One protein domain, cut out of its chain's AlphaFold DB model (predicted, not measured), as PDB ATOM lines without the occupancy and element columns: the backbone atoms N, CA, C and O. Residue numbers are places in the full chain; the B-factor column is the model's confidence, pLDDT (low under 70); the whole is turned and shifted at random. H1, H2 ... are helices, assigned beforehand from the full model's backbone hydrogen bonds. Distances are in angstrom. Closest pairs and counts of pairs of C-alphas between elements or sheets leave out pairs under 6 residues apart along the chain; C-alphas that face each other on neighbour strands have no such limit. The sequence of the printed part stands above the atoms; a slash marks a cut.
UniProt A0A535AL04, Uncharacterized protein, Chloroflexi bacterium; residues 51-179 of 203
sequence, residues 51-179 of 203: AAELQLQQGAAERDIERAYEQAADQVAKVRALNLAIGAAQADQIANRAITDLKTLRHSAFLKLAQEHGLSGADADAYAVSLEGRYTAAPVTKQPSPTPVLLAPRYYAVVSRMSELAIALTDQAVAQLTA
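AT A GLANCE: This is residues 51 to 179 of the 203 residues of an uncharacterized protein of Chloroflexi bacterium (UniProt A0A535AL04). Three long helices, H1, H2 and H4, lie side by side in an up-and-down bundle, each running against the one before it, and the shorter H3 packs slantwise on H2 near H2's last residues. A long loop, residues 138 to 152, leads from H3 to H4. The 129 printed residues hold four named helices and no named strand, all helix in class; the whole is compact, radius of gyration of the C-alphas 15.9 A, yet elongated, spanning 53 by 32 by 27 A.

IN THESE COORDINATES: Find C-alpha 51 at (183.907, 225.185, 78.345); from there H1, residues 51 to 80, runs 43.7 A. H2, residues 88 to 116, runs 41.9 A, and H3 is residues 121 to 137. H4, residues 153 to 177, runs 35.7 A to C-alpha 177 at (171.025, 195.968, 111.426).

HOW THE PARTS SIT: Begin at the hub, H2. It touches H1 in a helical hairpin, a shallow tilt of 9 degrees, closest at the C-alphas of Ala 73 and Ile 99, 6.0 A. It touches H4 at 7 degrees, shallow, opposite ways, closest at the C-alphas of Ala 91 and Leu 177, 6.0 A. With residues 107 to 115 alone it touches H3, a steep tilt of 54 degrees, closest at the C-alphas of Phe 110 and Ala 128, 4.9 A. H1 touches H4 the same way, closest at the C-alphas of Ala 68 and Ser 163, 5.7 A; H3 and H4 are apart. In H1, H2, H3 and H4 every O i to N i+4 pair is within hydrogen-bond range.

THE WHOLE: The C-alphas of Ala 51 and Ala 85, the two farthest apart, are 53.5 A apart. The printed part has no cut; the link from H3 to H4 is long, and residue 145 alone is under 70 in pLDDT.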
ATOM      1  N   ALA A  51     183.565 226.613  78.316       70.88
ATOM      2  CA  ALA A  51     183.907 225.185  78.345       70.88
ATOM      3  C   ALA A  51     184.627 224.769  79.650       70.88
ATOM      4  O   ALA A  51     184.471 223.638  80.108       70.88
ATOM      5  N   ALA A  52     185.361 225.698  80.270       74.69
ATOM      6  CA  ALA A  52     186.052 225.492  81.539       74.69
ATOM      7  C   ALA A  52     185.084 225.354  82.731       74.69
ATOM      8  O   ALA A  52     185.263 224.479  83.574       74.69
ATOM      9  N   GLU A  53     184.026 226.164  82.785       78.31
ATOM     10  CA  GLU A  53     182.963 226.091  83.793       78.31
ATOM     11  C   GLU A  53     182.197 224.777  83.687       78.31
ATOM     12  O   GLU A  53     181.905 224.157  84.707       78.31
ATOM     13  N   LEU A  54     181.918 224.310  82.466       78.81
ATOM     14  CA  LEU A  54     181.267 223.016  82.255       78.81
ATOM     15  C   LEU A  54     182.133 221.857  82.759       78.81
ATOM     16  O   LEU A  54     181.621 220.979  83.453       78.81
ATOM     17  N   GLN A  55     183.440 221.875  82.483       83.38
ATOM     18  CA  GLN A  55     184.375 220.873  83.009       83.38
ATOM     19  C   GLN A  55     184.477 220.922  84.538       83.38
ATOM     20  O   GLN A  55     184.534 219.884  85.200       83.38
ATOM     21  N   LEU A  56     184.465 222.122  85.116       86.56
ATOM     22  CA  LEU A  56     184.517 222.314  86.562       86.56
ATOM     23  C   LEU A  56     183.239 221.805  87.250       86.56
ATOM     24  O   LEU A  56     183.323 221.142  88.284       86.56
ATOM     25  N   GLN A  57     182.068 222.051  86.654       89.50
ATOM     26  CA  GLN A  57     180.782 221.521  87.119       89.50
ATOM     27  C   GLN A  57     180.692 220.005  86.977       89.50
ATOM     28  O   GLN A  57     180.215 219.339  87.892       89.50
ATOM     29  N   GLN A  58     181.185 219.453  85.870       90.31
ATOM     30  CA  GLN A  58     181.273 218.012  85.671       90.31
ATOM     31  C   GLN A  58     182.128 217.363  86.761       90.31
ATOM     32  O   GLN A  58     181.652 216.492  87.483       90.31
ATOM     33  N   GLY A  59     183.364 217.836  86.950       90.50
ATOM     34  CA  GLY A  59     184.250 217.295  87.980       90.50
ATOM     35  C   GLY A  59     183.707 217.484  89.401       90.50
ATOM     36  O   GLY A  59     183.988 216.678  90.287       90.50
ATOM     37  N   ALA A  60     182.918 218.535  89.646       91.56
ATOM     38  CA  ALA A  60     182.196 218.700  90.903       91.56
ATOM     39  C   ALA A  60     181.095 217.643  91.075       91.56
ATOM     40  O   ALA A  60     181.093 216.960  92.093       91.56
ATOM     41  N   ALA A  61     180.246 217.432  90.065       94.19
ATOM     42  CA  ALA A  61     179.187 216.426  90.105       94.19
ATOM     43  C   ALA A  61     179.736 215.000  90.285       94.19
ATOM     44  O   ALA A  61     179.232 214.248  91.117       94.19
ATOM     45  N   GLU A  62     180.808 214.648  89.566       95.06
ATOM     46  CA  GLU A  62     181.498 213.358  89.706       95.06
ATOM     47  C   GLU A  62     181.971 213.130  91.154       95.06
ATOM     48  O   GLU A  62     181.732 212.072  91.739       95.06
ATOM     49  N   ARG A  63     182.598 214.147  91.764       94.25
ATOM     50  CA  ARG A  63     183.068 214.079  93.156       94.25
ATOM     51  C   ARG A  63     181.931 214.038  94.165       94.25
ATOM     52  O   ARG A  63     182.082 213.384  95.191       94.25
ATOM     53  N   ASP A  64     180.841 214.753  93.920       94.00
ATOM     54  CA  ASP A  64     179.706 214.785  94.840       94.00
ATOM     55  C   ASP A  64     178.972 213.435  94.859       94.00
ATOM     56  O   ASP A  64     178.611 212.963  95.938       94.00
ATOM     57  N   ILE A  65     178.846 212.765  93.703       95.88
ATOM     58  CA  ILE A  65     178.359 211.376  93.610       95.88
ATOM     59  C   ILE A  65     179.255 210.438  94.422       95.88
ATOM     60  O   ILE A  65     178.752 209.677  95.252       95.88
ATOM     61  N   GLU A  66     180.575 210.500  94.215       96.50
ATOM     62  CA  GLU A  66     181.504 209.630  94.943       96.50
ATOM     63  C   GLU A  66     181.470 209.914  96.448       96.50
ATOM     64  O   GLU A  66     181.409 208.985  97.247       96.50
ATOM     65  N   ARG A  67     181.434 211.187  96.857       94.44
ATOM     66  CA  ARG A  67     181.358 211.560  98.273       94.44
ATOM     67  C   ARG A  67     180.103 210.995  98.933       94.44
ATOM     68  O   ARG A  67     180.197 210.475 100.041       94.44
ATOM     69  N   ALA A  68     178.950 211.082  98.269       94.88
ATOM     70  CA  ALA A  68     177.704 210.522  98.785       94.88
ATOM     71  C   ALA A  68     177.797 208.996  98.949       94.88
ATOM     72  O   ALA A  68     177.370 208.459  99.972       94.88
ATOM     73  N   TYR A  69     178.401 208.303  97.979       97.38
ATOM     74  CA  TYR A  69     178.670 206.869  98.075       97.38
ATOM     75  C   TYR A  69     179.616 206.534  99.239       97.38
ATOM     76  O   TYR A  69     179.285 205.675 100.055       97.38
ATOM     77  N   GLU A  70     180.763 207.214  99.347       96.38
ATOM     78  CA  GLU A  70     181.754 206.966 100.400       96.38
ATOM     79  C   GLU A  70     181.152 207.187 101.795       96.38
ATOM     80  O   GLU A  70     181.345 206.359 102.682       96.38
ATOM     81  N   GLN A  71     180.366 208.253 101.979       95.50
ATOM     82  CA  GLN A  71     179.681 208.542 103.244       95.50
ATOM     83  C   GLN A  71     178.650 207.468 103.609       95.50
ATOM     84  O   GLN A  71     178.618 207.011 104.752       95.50
ATOM     85  N   ALA A  72     177.824 207.040 102.651       96.81
ATOM     86  CA  ALA A  72     176.833 205.989 102.865       96.81
ATOM     87  C   ALA A  72     177.496 204.640 103.193       96.81
ATOM     88  O   ALA A  72     177.116 203.964 104.150       96.81
ATOM     89  N   ALA A  73     178.534 204.267 102.439       96.81
ATOM     90  CA  ALA A  73     179.282 203.034 102.658       96.81
ATOM     91  C   ALA A  73     179.979 203.016 104.029       96.81
ATOM     92  O   ALA A  73     179.915 202.014 104.745       96.81
ATOM     93  N   ASP A  74     180.597 204.133 104.417       96.31
ATOM     94  CA  ASP A  74     181.217 204.306 105.731       96.31
ATOM     95  C   ASP A  74     180.180 204.230 106.863       96.31
ATOM     96  O   ASP A  74     180.408 203.555 107.868       96.31
ATOM     97  N   GLN A  75     178.997 204.827 106.689       95.81
ATOM     98  CA  GLN A  75     177.916 204.737 107.672       95.81
ATOM     99  C   GLN A  75     177.440 203.290 107.873       95.81
ATOM    100  O   GLN A  75     177.295 202.842 109.014       95.81
ATOM    101  N   VAL A  76     177.243 202.531 106.789       96.50
ATOM    102  CA  VAL A  76     176.892 201.101 106.864       96.50
ATOM    103  C   VAL A  76     177.982 200.317 107.602       96.50
ATOM    104  O   VAL A  76     177.670 199.518 108.490       96.50
ATOM    105  N   ALA A  77     179.256 200.566 107.285       95.56
ATOM    106  CA  ALA A  77     180.385 199.903 107.934       95.56
ATOM    107  C   ALA A  77     180.462 200.221 109.437       95.56
ATOM    108  O   ALA A  77     180.639 199.314 110.255       95.56
ATOM    109  N   LYS A  78     180.260 201.488 109.819       95.50
ATOM    110  CA  LYS A  78     180.231 201.931 111.219       95.50
ATOM    111  C   LYS A  78     179.116 201.263 112.011       95.50
ATOM    112  O   LYS A  78     179.378 200.764 113.099       95.50
ATOM    113  N   VAL A  79     177.894 201.205 111.473       95.12
ATOM    114  CA  VAL A  79     176.765 200.555 112.162       95.12
ATOM    115  C   VAL A  79     176.980 199.049 112.264       95.12
ATOM    116  O   VAL A  79     176.739 198.465 113.319       95.12
ATOM    117  N   ARG A  80     177.511 198.415 111.213       93.06
ATOM    118  CA  ARG A  80     177.892 196.998 111.252       93.06
ATOM    119  C   ARG A  80     178.923 196.695 112.344       93.06
ATOM    120  O   ARG A  80     178.882 195.603 112.908       93.06
ATOM    121  N   ALA A  81     179.837 197.620 112.633       93.12
ATOM    122  CA  ALA A  81     180.869 197.455 113.656       93.12
ATOM    123  C   ALA A  81     180.351 197.602 115.102       93.12
ATOM    124  O   ALA A  81     181.110 197.375 116.043       93.12
ATOM    125  N   LEU A  82     179.082 197.973 115.301       92.19
ATOM    126  CA  LEU A  82     178.480 198.074 116.630       92.19
ATOM    127  C   LEU A  82     178.132 196.695 117.209       92.19
ATOM    128  O   LEU A  82     178.035 195.691 116.502       92.19
ATOM    129  N   ASN A  83     177.881 196.660 118.519       86.25
ATOM    130  CA  ASN A  83     177.302 195.492 119.182       86.25
ATOM    131  C   ASN A  83     175.815 195.387 118.832       86.25
ATOM    132  O   ASN A  83     174.964 195.996 119.479       86.25
ATOM    133  N   LEU A  84     175.519 194.635 117.776       90.00
ATOM    134  CA  LEU A  84     174.164 194.446 117.273       90.00
ATOM    135  C   LEU A  84     173.434 193.329 118.026       90.00
ATOM    136  O   LEU A  84     174.043 192.379 118.514       90.00
ATOM    137  N   ALA A  85     172.104 193.423 118.075       88.56
ATOM    138  CA  ALA A  85     171.255 192.379 118.654       88.56
ATOM    139  C   ALA A  85     171.185 191.110 117.778       88.56
ATOM    140  O   ALA A  85     170.797 190.046 118.255       88.56
ATOM    141  N   ILE A  86     171.539 191.219 116.496       90.31
ATOM    142  CA  ILE A  86     171.534 190.119 115.527       90.31
ATOM    143  C   ILE A  86     172.883 189.386 115.485       90.31
ATOM    144  O   ILE A  86     173.915 189.907 115.904       90.31
ATOM    145  N   GLY A  87     172.892 188.171 114.931       91.19
ATOM    146  CA  GLY A  87     174.127 187.408 114.745       91.19
ATOM    147  C   GLY A  87     175.077 188.050 113.725       91.19
ATOM    148  O   GLY A  87     174.634 188.622 112.728       91.19
ATOM    149  N   ALA A  88     176.390 187.887 113.926       90.44
ATOM    150  CA  ALA A  88     177.429 188.476 113.069       90.44
ATOM    151  C   ALA A  88     177.264 188.122 111.580       90.44
ATOM    152  O   ALA A  88     177.326 189.005 110.730       90.44
ATOM    153  N   ALA A  89     176.948 186.860 111.267       91.75
ATOM    154  CA  ALA A  89     176.731 186.421 109.888       91.75
ATOM    155  C   ALA A  89     175.531 187.121 109.220       91.75
ATOM    156  O   ALA A  89     175.586 187.457 108.039       91.75
ATOM    157  N   GLN A  90     174.452 187.369 109.970       92.50
ATOM    158  CA  GLN A  90     173.291 188.104 109.462       92.50
ATOM    159  C   GLN A  90     173.636 189.580 109.248       92.50
ATOM    160  O   GLN A  90     173.256 190.164 108.234       92.50
ATOM    161  N   ALA A  91     174.392 190.172 110.174       93.38
ATOM    162  CA  ALA A  91     174.863 191.540 110.042       93.38
ATOM    163  C   ALA A  91     175.769 191.715 108.808       93.38
ATOM    164  O   ALA A  91     175.596 192.674 108.059       93.38
ATOM    165  N   ASP A  92     176.672 190.764 108.542       94.06
ATOM    166  CA  ASP A  92     177.515 190.758 107.338       94.06
ATOM    167  C   ASP A  92     176.692 190.658 106.057       94.06
ATOM    168  O   ASP A  92     176.963 191.367 105.092       94.06
ATOM    169  N   GLN A  93     175.660 189.813 106.038       95.38
ATOM    170  CA  GLN A  93     174.770 189.699 104.882       95.38
ATOM    171  C   GLN A  93     174.044 191.015 104.582       95.38
ATOM    172  O   GLN A  93     173.988 191.426 103.422       95.38
ATOM    173  N   ILE A  94     173.517 191.689 105.609       93.94
ATOM    174  CA  ILE A  94     172.831 192.981 105.456       93.94
ATOM    175  C   ILE A  94     173.814 194.050 104.968       93.94
ATOM    176  O   ILE A  94     173.533 194.733 103.984       93.94
ATOM    177  N   ALA A  95     174.982 194.160 105.607       95.88
ATOM    178  CA  ALA A  95     175.992 195.148 105.244       95.88
ATOM    179  C   ALA A  95     176.512 194.930 103.814       95.88
ATOM    180  O   ALA A  95     176.500 195.855 103.007       95.88
ATOM    181  N   ASN A  96     176.891 193.700 103.454       97.12
ATOM    182  CA  ASN A  96     177.394 193.383 102.113       97.12
ATOM    183  C   ASN A  96     176.348 193.639 101.024       97.12
ATOM    184  O   ASN A  96     176.691 194.110  99.935       97.12
ATOM    185  N   ARG A  97     175.071 193.363 101.314       95.94
ATOM    186  CA  ARG A  97     173.976 193.698 100.404       95.94
ATOM    187  C   ARG A  97     173.850 195.206 100.220       95.94
ATOM    188  O   ARG A  97     173.874 195.660  99.084       95.94
ATOM    189  N   ALA A  98     173.799 195.970 101.308       96.38
ATOM    190  CA  ALA A  98     173.705 197.426 101.243       96.38
ATOM    191  C   ALA A  98     174.880 198.048 100.469       96.38
ATOM    192  O   ALA A  98     174.673 198.904  99.616       96.38
ATOM    193  N   ILE A  99     176.109 197.568 100.690       97.56
ATOM    194  CA  ILE A  99     177.290 198.014  99.936       97.56
ATOM    195  C   ILE A  99     177.183 197.659  98.447       97.56
ATOM    196  O   ILE A  99     177.598 198.446  97.599       97.56
ATOM    197  N   THR A 100     176.626 196.496  98.109       98.00
ATOM    198  CA  THR A 100     176.385 196.110  96.710       98.00
ATOM    199  C   THR A 100     175.364 197.041  96.057       98.00
ATOM    200  O   THR A 100     175.641 197.582  94.990       98.00
ATOM    201  N   ASP A 101     174.242 197.302  96.729       97.25
ATOM    202  CA  ASP A 101     173.196 198.200  96.235       97.25
ATOM    203  C   ASP A 101     173.735 199.636  96.065       97.25
ATOM    204  O   ASP A 101     173.477 200.281  95.049       97.25
ATOM    205  N   LEU A 102     174.570 200.112  96.998       97.81
ATOM    206  CA  LEU A 102     175.254 201.408  96.904       97.81
ATOM    207  C   LEU A 102     176.236 201.476  95.726       97.81
ATOM    208  O   LEU A 102     176.301 202.502  95.051       97.81
ATOM    209  N   LYS A 103     176.980 200.399  95.439       97.94
ATOM    210  CA  LYS A 103     177.863 200.330  94.260       97.94
ATOM    211  C   LYS A 103     177.066 200.385  92.961       97.94
ATOM    212  O   LYS A 103     177.432 201.138  92.063       97.94
ATOM    213  N   THR A 104     175.967 199.636  92.873       98.00
ATOM    214  CA  THR A 104     175.062 199.685  91.716       98.00
ATOM    215  C   THR A 104     174.461 201.076  91.543       98.00
ATOM    216  O   THR A 104     174.402 201.590  90.425       98.00
ATOM    217  N   LEU A 105     174.059 201.717  92.641       97.94
ATOM    218  CA  LEU A 105     173.525 203.071  92.614       97.94
ATOM    219  C   LEU A 105     174.581 204.072  92.118       97.94
ATOM    220  O   LEU A 105     174.289 204.847  91.205       97.94
ATOM    221  N   ARG A 106     175.813 204.004  92.640       98.00
ATOM    222  CA  ARG A 106     176.943 204.824  92.181       98.00
ATOM    223  C   ARG A 106     177.175 204.664  90.678       98.00
ATOM    224  O   ARG A 106     177.233 205.662  89.963       98.00
ATOM    225  N   HIS A 107     177.236 203.422  90.204       98.12
ATOM    226  CA  HIS A 107     177.397 203.123  88.785       98.12
ATOM    227  C   HIS A 107     176.276 203.751  87.944       98.12
ATOM    228  O   HIS A 107     176.530 204.447  86.961       98.12
ATOM    229  N   SER A 108     175.019 203.597  88.378       97.50
ATOM    230  CA  SER A 108     173.860 204.174  87.687       97.50
ATOM    231  C   SER A 108     173.892 205.708  87.637       97.50
ATOM    232  O   SER A 108     173.485 206.304  86.637       97.50
ATOM    233  N   ALA A 109     174.417 206.355  88.681       97.25
ATOM    234  CA  ALA A 109     174.553 207.803  88.741       97.25
ATOM    235  C   ALA A 109     175.621 208.300  87.755       97.25
ATOM    236  O   ALA A 109     175.382 209.275  87.044       97.25
ATOM    237  N   PHE A 110     176.752 207.595  87.637       97.69
ATOM    238  CA  PHE A 110     177.763 207.904  86.623       97.69
ATOM    239  C   PHE A 110     177.281 207.633  85.198       97.69
ATOM    240  O   PHE A 110     177.531 208.457  84.322       97.69
ATOM    241  N   LEU A 111     176.520 206.558  84.960       97.00
ATOM    242  CA  LEU A 111     175.858 206.332  83.670       97.00
ATOM    243  C   LEU A 111     174.927 207.493  83.312       97.00
ATOM    244  O   LEU A 111     174.925 207.971  82.177       97.00
ATOM    245  N   LYS A 112     174.133 207.967  84.279       95.19
ATOM    246  CA  LYS A 112     173.225 209.090  84.052       95.19
ATOM    247  C   LYS A 112     173.988 210.383  83.780       95.19
ATOM    248  O   LYS A 112     173.610 211.123  82.876       95.19
ATOM    249  N   LEU A 113     175.078 210.623  84.505       93.88
ATOM    250  CA  LEU A 113     175.958 211.762  84.271       93.88
ATOM    251  C   LEU A 113     176.571 211.713  82.861       93.88
ATOM    252  O   LEU A 113     176.512 212.704  82.140       93.88
ATOM    253  N   ALA A 114     177.042 210.542  82.418       92.69
ATOM    254  CA  ALA A 114     177.548 210.317  81.063       92.69
ATOM    255  C   ALA A 114     176.524 210.708  79.980       92.69
ATOM    256  O   ALA A 114     176.867 211.371  79.000       92.69
ATOM    257  N   GLN A 115     175.251 210.358  80.184       92.25
ATOM    258  CA  GLN A 115     174.161 210.723  79.273       92.25
ATOM    259  C   GLN A 115     173.921 212.235  79.213       92.25
ATOM    260  O   GLN A 115     173.643 212.763  78.137       92.25
ATOM    261  N   GLU A 116     174.085 212.959  80.325       89.62
ATOM    262  CA  GLU A 116     174.015 214.430  80.340       89.62
ATOM    263  C   GLU A 116     175.157 215.090  79.544       89.62
ATOM    264  O   GLU A 116     175.032 216.243  79.118       89.62
ATOM    265  N   HIS A 117     176.247 214.351  79.304       86.00
ATOM    266  CA  HIS A 117     177.349 214.725  78.409       86.00
ATOM    267  C   HIS A 117     177.140 214.274  76.954       86.00
ATOM    268  O   HIS A 117     177.953 214.605  76.094       86.00
ATOM    269  N   GLY A 118     176.060 213.547  76.657       88.75
ATOM    270  CA  GLY A 118     175.778 213.006  75.326       88.75
ATOM    271  C   GLY A 118     176.434 211.653  75.033       88.75
ATOM    272  O   GLY A 118     176.364 211.192  73.897       88.75
ATOM    273  N   LEU A 119     177.042 211.001  76.032       91.81
ATOM    274  CA  LEU A 119     177.533 209.627  75.899       91.81
ATOM    275  C   LEU A 119     176.366 208.638  75.997       91.81
ATOM    276  O   LEU A 119     175.382 208.871  76.700       91.81
ATOM    277  N   SER A 120     176.471 207.504  75.310       92.44
ATOM    278  CA  SER A 120     175.443 206.461  75.360       92.44
ATOM    279  C   SER A 120     176.039 205.073  75.146       92.44
ATOM    280  O   SER A 120     177.180 204.939  74.710       92.44
ATOM    281  N   GLY A 121     175.268 204.034  75.478       91.75
ATOM    282  CA  GLY A 121     175.683 202.646  75.279       91.75
ATOM    283  C   GLY A 121     177.011 202.327  75.967       91.75
ATOM    284  O   GLY A 121     177.197 202.636  77.142       91.75
ATOM    285  N   ALA A 122     177.928 201.719  75.213       94.19
ATOM    286  CA  ALA A 122     179.234 201.298  75.712       94.19
ATOM    287  C   ALA A 122     180.115 202.470  76.179       94.19
ATOM    288  O   ALA A 122     180.877 202.306  77.126       94.19
ATOM    289  N   ASP A 123     179.986 203.657  75.577       92.88
ATOM    290  CA  ASP A 123     180.803 204.817  75.958       92.88
ATOM    291  C   ASP A 123     180.398 205.365  77.331       92.88
ATOM    292  O   ASP A 123     181.248 205.760  78.129       92.88
ATOM    293  N   ALA A 124     179.093 205.358  77.629       93.81
ATOM    294  CA  ALA A 124     178.588 205.756  78.940       93.81
ATOM    295  C   ALA A 124     179.042 204.779  80.036       93.81
ATOM    296  O   ALA A 124     179.444 205.212  81.117       93.81
ATOM    297  N   ASP A 125     179.015 203.479  79.741       95.69
ATOM    298  CA  ASP A 125     179.483 202.428  80.648       95.69
ATOM    299  C   ASP A 125     180.993 202.517  80.898       95.69
ATOM    300  O   ASP A 125     181.432 202.572  82.048       95.69
ATOM    301  N   ALA A 126     181.791 202.661  79.836       95.94
ATOM    302  CA  ALA A 126     183.233 202.851  79.941       95.94
ATOM    303  C   ALA A 126     183.591 204.095  80.769       95.94
ATOM    304  O   ALA A 126     184.518 204.058  81.581       95.94
ATOM    305  N   TYR A 127     182.836 205.183  80.604       94.06
ATOM    306  CA  TYR A 127     182.979 206.379  81.428       94.06
ATOM    307  C   TYR A 127     182.684 206.092  82.909       94.06
ATOM    308  O   TYR A 127     183.505 206.427  83.763       94.06
ATOM    309  N   ALA A 128     181.574 205.418  83.226       96.81
ATOM    310  CA  ALA A 128     181.227 205.069  84.604       96.81
ATOM    311  C   ALA A 128     182.293 204.176  85.262       96.81
ATOM    312  O   ALA A 128     182.794 204.501  86.340       96.81
ATOM    313  N   VAL A 129     182.720 203.109  84.582       97.56
ATOM    314  CA  VAL A 129     183.776 202.202  85.061       97.56
ATOM    315  C   VAL A 129     185.105 202.941  85.252       97.56
ATOM    316  O   VAL A 129     185.808 202.716  86.240       97.56
ATOM    317  N   SER A 130     185.453 203.854  84.340       97.38
ATOM    318  CA  SER A 130     186.662 204.674  84.454       97.38
ATOM    319  C   SER A 130     186.647 205.543  85.712       97.38
ATOM    320  O   SER A 130     187.631 205.567  86.459       97.38
ATOM    321  N   LEU A 131     185.523 206.215  85.990       96.12
ATOM    322  CA  LEU A 131     185.360 207.029  87.194       96.12
ATOM    323  C   LEU A 131     185.464 206.194  88.467       96.12
ATOM    324  O   LEU A 131     186.183 206.572  89.392       96.12
ATOM    325  N   GLU A 132     184.805 205.039  88.504       97.06
ATOM    326  CA  GLU A 132     184.877 204.126  89.645       97.06
ATOM    327  C   GLU A 132     186.303 203.647  89.912       97.06
ATOM    328  O   GLU A 132     186.743 203.633  91.065       97.06
ATOM    329  N   GLY A 133     187.046 203.287  88.861       96.12
ATOM    330  CA  GLY A 133     188.454 202.914  88.972       96.12
ATOM    331  C   GLY A 133     189.305 204.065  89.510       96.12
ATOM    332  O   GLY A 133     190.112 203.872  90.422       96.12
ATOM    333  N   ARG A 134     189.071 205.285  89.009       94.25
ATOM    334  CA  ARG A 134     189.775 206.497  89.444       94.25
ATOM    335  C   ARG A 134     189.548 206.794  90.927       94.25
ATOM    336  O   ARG A 134     190.518 207.039  91.641       94.25
ATOM    337  N   TYR A 135     188.306 206.742  91.399       94.75
ATOM    338  CA  TYR A 135     187.987 207.009  92.804       94.75
ATOM    339  C   TYR A 135     188.356 205.857  93.739       94.75
ATOM    340  O   TYR A 135     188.731 206.091  94.882       94.75
ATOM    341  N   THR A 136     188.378 204.620  93.242       93.12
ATOM    342  CA  THR A 136     188.941 203.494  93.999       93.12
ATOM    343  C   THR A 136     190.440 203.693  94.251       93.12
ATOM    344  O   THR A 136     190.922 203.429  95.352       93.12
ATOM    345  N   ALA A 137     191.184 204.189  93.256       92.00
ATOM    346  CA  ALA A 137     192.608 204.491  93.398       92.00
ATOM    347  C   ALA A 137     192.872 205.746  94.251       92.00
ATOM    348  O   ALA A 137     193.841 205.787  95.011       92.00
ATOM    349  N   ALA A 138     192.010 206.759  94.143       90.12
ATOM    350  CA  ALA A 138     192.124 208.025  94.861       90.12
ATOM    351  C   ALA A 138     190.769 208.457  95.463       90.12
ATOM    352  O   ALA A 138     190.073 209.279  94.859       90.12
ATOM    353  N   PRO A 139     190.414 207.936  96.656       89.75
ATOM    354  CA  PRO A 139     189.157 208.263  97.332       89.75
ATOM    355  C   PRO A 139     188.994 209.760  97.596       89.75
ATOM    356  O   PRO A 139     189.960 210.441  97.963       89.75
ATOM    357  N   VAL A 140     187.767 210.268  97.479       88.75
ATOM    358  CA  VAL A 140     187.451 211.692  97.684       88.75
ATOM    359  C   VAL A 140     187.661 212.096  99.141       88.75
ATOM    360  O   VAL A 140     188.146 213.193  99.407       88.75
ATOM    361  N   THR A 141     187.383 211.206 100.092       83.81
ATOM    362  CA  THR A 141     187.663 211.398 101.529       83.81
ATOM    363  C   THR A 141     189.129 211.687 101.853       83.81
ATOM    364  O   THR A 141     189.415 212.263 102.899       83.81
ATOM    365  N   LYS A 142     190.069 211.318 100.972       77.06
ATOM    366  CA  LYS A 142     191.508 211.580 101.145       77.06
ATOM    367  C   LYS A 142     191.981 212.853 100.440       77.06
ATOM    368  O   LYS A 142     193.162 213.184 100.518       77.06
ATOM    369  N   GLN A 143     191.092 213.552  99.737       76.12
ATOM    370  CA  GLN A 143     191.408 214.762  98.985       76.12
ATOM    371  C   GLN A 143     190.998 216.022  99.766       76.12
ATOM    372  O   GLN A 143     190.013 215.995 100.509       76.12
ATOM    373  N   PRO A 144     191.709 217.153  99.594       70.88
ATOM    374  CA  PRO A 144     191.263 218.437 100.122       70.88
ATOM    375  C   PRO A 144     189.860 218.777  99.611       70.88
ATOM    376  O   PRO A 144     189.556 218.553  98.436       70.88
ATOM    377  N   SER A 145     189.008 219.339 100.473       67.94
ATOM    378  CA  SER A 145     187.677 219.786 100.056       67.94
ATOM    379  C   SER A 145     187.812 220.866  98.974       67.94
ATOM    380  O   SER A 145     188.424 221.903  99.235       67.94
ATOM    381  N   PRO A 146     187.289 220.639  97.756       71.81
ATOM    382  CA  PRO A 146     187.389 221.623  96.689       71.81
ATOM    383  C   PRO A 146     186.515 222.844  96.999       71.81
ATOM    384  O   PRO A 146     185.573 222.770  97.790       71.81
ATOM    385  N   THR A 147     186.796 223.963  96.334       76.06
ATOM    386  CA  THR A 147     185.910 225.135  96.350       76.06
ATOM    387  C   THR A 147     184.501 224.749  95.889       76.06
ATOM    388  O   THR A 147     184.383 223.993  94.917       76.06
ATOM    389  N   PRO A 148     183.439 225.256  96.538       78.62
ATOM    390  CA  PRO A 148     182.068 224.934  96.165       78.62
ATOM    391  C   PRO A 148     181.778 225.392  94.733       78.62
ATOM    392  O   PRO A 148     182.148 226.495  94.332       78.62
ATOM    393  N   VAL A 149     181.108 224.532  93.967       84.50
ATOM    394  CA  VAL A 149     180.760 224.772  92.565       84.50
ATOM    395  C   VAL A 149     179.248 224.765  92.418       84.50
ATOM    396  O   VAL A 149     178.582 223.830  92.856       84.50
ATOM    397  N   LEU A 150     178.702 225.792  91.767       86.38
ATOM    398  CA  LEU A 150     177.292 225.810  91.393       86.38
ATOM    399  C   LEU A 150     177.073 224.877  90.204       86.38
ATOM    400  O   LEU A 150     177.571 225.126  89.107       86.38
ATOM    401  N   LEU A 151     176.336 223.795  90.435       87.56
ATOM    402  CA  LEU A 151     176.014 222.818  89.404       87.56
ATOM    403  C   LEU A 151     174.908 223.340  88.484       87.56
ATOM    404  O   LEU A 151     173.916 223.910  88.943       87.56
ATOM    405  N   ALA A 152     175.034 223.077  87.181       87.94
ATOM    406  CA  ALA A 152     173.905 223.222  86.272       87.94
ATOM    407  C   ALA A 152     172.723 222.347  86.742       87.94
ATOM    408  O   ALA A 152     172.951 221.245  87.253       87.94
ATOM    409  N   PRO A 153     171.463 222.765  86.503       88.88
ATOM    410  CA  PRO A 153     170.279 222.063  87.009       88.88
ATOM    411  C   PRO A 153     170.243 220.560  86.699       88.88
ATOM    412  O   PRO A 153     169.841 219.764  87.541       88.88
ATOM    413  N   ARG A 154     170.717 220.160  85.513       88.00
ATOM    414  CA  ARG A 154     170.787 218.749  85.103       88.00
ATOM    415  C   ARG A 154     171.773 217.919  85.927       88.00
ATOM    416  O   ARG A 154     171.442 216.811  86.326       88.00
ATOM    417  N   TYR A 155     172.949 218.467  86.239       91.12
ATOM    418  CA  TYR A 155     173.936 217.790  87.081       91.12
ATOM    419  C   TYR A 155     173.462 217.740  88.525       91.12
ATOM    420  O   TYR A 155     173.543 216.694  89.164       91.12
ATOM    421  N   TYR A 156     172.888 218.847  89.004       91.38
ATOM    422  CA  TYR A 156     172.296 218.904  90.331       91.38
ATOM    423  C   TYR A 156     171.216 217.834  90.517       91.38
ATOM    424  O   TYR A 156     171.260 217.121  91.510       91.38
ATOM    425  N   ALA A 157     170.306 217.657  89.553       92.06
ATOM    426  CA  ALA A 157     169.241 216.657  89.644       92.06
ATOM    427  C   ALA A 157     169.773 215.216  89.774       92.06
ATOM    428  O   ALA A 157     169.195 214.410  90.502       92.06
ATOM    429  N   VAL A 158     170.878 214.885  89.094       94.44
ATOM    430  CA  VAL A 158     171.527 213.569  89.220       94.44
ATOM    431  C   VAL A 158     172.159 213.411  90.602       94.44
ATOM    432  O   VAL A 158     171.915 212.412  91.278       94.44
ATOM    433  N   VAL A 159     172.934 214.406  91.043       95.25
ATOM    434  CA  VAL A 159     173.638 214.385  92.334       95.25
ATOM    435  C   VAL A 159     172.655 214.350  93.506       95.25
ATOM    436  O   VAL A 159     172.812 213.534  94.415       95.25
ATOM    437  N   SER A 160     171.617 215.189  93.489       95.06
ATOM    438  CA  SER A 160     170.611 215.242  94.552       95.06
ATOM    439  C   SER A 160     169.861 213.919  94.647       95.06
ATOM    440  O   SER A 160     169.718 213.368  95.736       95.06
ATOM    441  N   ARG A 161     169.466 213.348  93.502       94.75
ATOM    442  CA  ARG A 161     168.762 212.067  93.471       94.75
ATOM    443  C   ARG A 161     169.634 210.915  93.961       94.75
ATOM    444  O   ARG A 161     169.149 210.055  94.691       94.75
ATOM    445  N   MET A 162     170.907 210.901  93.575       96.38
ATOM    446  CA  MET A 162     171.890 209.952  94.096       96.38
ATOM    447  C   MET A 162     171.983 210.048  95.623       96.38
ATOM    448  O   MET A 162     171.880 209.033  96.308       96.38
ATOM    449  N   SER A 163     172.120 211.262  96.161       95.81
ATOM    450  CA  SER A 163     172.221 211.488  97.605       95.81
ATOM    451  C   SER A 163     170.972 211.011  98.356       95.81
ATOM    452  O   SER A 163     171.098 210.273  99.330       95.81
ATOM    453  N   GLU A 164     169.772 211.338  97.864       97.31
ATOM    454  CA  GLU A 164     168.502 210.863  98.434       97.31
ATOM    455  C   GLU A 164     168.427 209.331  98.492       97.31
ATOM    456  O   GLU A 164     168.058 208.754  99.517       97.31
ATOM    457  N   LEU A 165     168.782 208.659  97.394       97.00
ATOM    458  CA  LEU A 165     168.728 207.201  97.310       97.00
ATOM    459  C   LEU A 165     169.809 206.537  98.170       97.00
ATOM    460  O   LEU A 165     169.543 205.506  98.783       97.00
ATOM    461  N   ALA A 166     170.999 207.132  98.264       95.81
ATOM    462  CA  ALA A 166     172.063 206.646  99.136       95.81
ATOM    463  C   ALA A 166     171.663 206.733 100.618       95.81
ATOM    464  O   ALA A 166     171.894 205.782 101.367       95.81
ATOM    465  N   ILE A 167     171.001 207.825 101.027       95.88
ATOM    466  CA  ILE A 167     170.421 207.968 102.371       95.88
ATOM    467  C   ILE A 167     169.366 206.885 102.598       95.88
ATOM    468  O   ILE A 167     169.469 206.141 103.566       95.88
ATOM    469  N   ALA A 168     168.417 206.715 101.674       95.94
ATOM    470  CA  ALA A 168     167.357 205.717 101.815       95.94
ATOM    471  C   ALA A 168     167.896 204.276 101.935       95.94
ATOM    472  O   ALA A 168     167.425 203.507 102.774       95.94
ATOM    473  N   LEU A 169     168.903 203.910 101.131       95.69
ATOM    474  CA  LEU A 169     169.566 202.603 101.222       95.69
ATOM    475  C   LEU A 169     170.295 202.427 102.557       95.69
ATOM    476  O   LEU A 169     170.242 201.350 103.156       95.69
ATOM    477  N   THR A 170     170.947 203.485 103.036       95.19
ATOM    478  CA  THR A 170     171.642 203.478 104.326       95.19
ATOM    479  C   THR A 170     170.649 203.329 105.471       95.19
ATOM    480  O   THR A 170     170.813 202.432 106.290       95.19
ATOM    481  N   ASP A 171     169.579 204.121 105.501       94.88
ATOM    482  CA  ASP A 171     168.537 204.060 106.528       94.88
ATOM    483  C   ASP A 171     167.872 202.684 106.573       94.88
ATOM    484  O   ASP A 171     167.661 202.119 107.648       94.88
ATOM    485  N   GLN A 172     167.603 202.095 105.405       95.06
ATOM    486  CA  GLN A 172     167.089 200.734 105.317       95.06
ATOM    487  C   GLN A 172     168.074 199.721 105.916       95.06
ATOM    488  O   GLN A 172     167.662 198.841 106.676       95.06
ATOM    489  N   ALA A 173     169.363 199.821 105.585       93.88
ATOM    490  CA  ALA A 173     170.387 198.935 106.126       93.88
ATOM    491  C   ALA A 173     170.524 199.096 107.644       93.88
ATOM    492  O   ALA A 173     170.554 198.099 108.365       93.88
ATOM    493  N   VAL A 174     170.531 200.334 108.145       94.56
ATOM    494  CA  VAL A 174     170.568 200.637 109.579       94.56
ATOM    495  C   VAL A 174     169.358 200.034 110.281       94.56
ATOM    496  O   VAL A 174     169.540 199.289 111.240       94.56
ATOM    497  N   ALA A 175     168.148 200.250 109.762       93.31
ATOM    498  CA  ALA A 175     166.927 199.690 110.334       93.31
ATOM    499  C   ALA A 175     166.967 198.154 110.420       93.31
ATOM    500  O   ALA A 175     166.498 197.577 111.399       93.31
ATOM    501  N   GLN A 176     167.545 197.485 109.419       92.12
ATOM    502  CA  GLN A 176     167.719 196.031 109.426       92.12
ATOM    503  C   GLN A 176     168.802 195.566 110.410       92.12
ATOM    504  O   GLN A 176     168.609 194.557 111.087       92.12
ATOM    505  N   LEU A 177     169.924 196.288 110.509       91.56
ATOM    506  CA  LEU A 177     171.025 195.968 111.426       91.56
ATOM    507  C   LEU A 177     170.626 196.155 112.894       91.56
ATOM    508  O   LEU A 177     171.053 195.381 113.749       91.56
ATOM    509  N   THR A 178     169.799 197.160 113.187       91.94
ATOM    510  CA  THR A 178     169.341 197.482 114.545       91.94
ATOM    511  C   THR A 178     167.994 196.858 114.893       91.94
ATOM    512  O   THR A 178     167.446 197.146 115.959       91.94
ATOM    513  N   ALA A 179     167.429 196.026 114.014       87.38
ATOM    514  CA  ALA A 179     166.194 195.319 114.311       87.38
ATOM    515  C   ALA A 179     166.392 194.416 115.546       87.38
ATOM    516  O   ALA A 179     167.455 193.801 115.699       87.38
TER     517      ALA A 179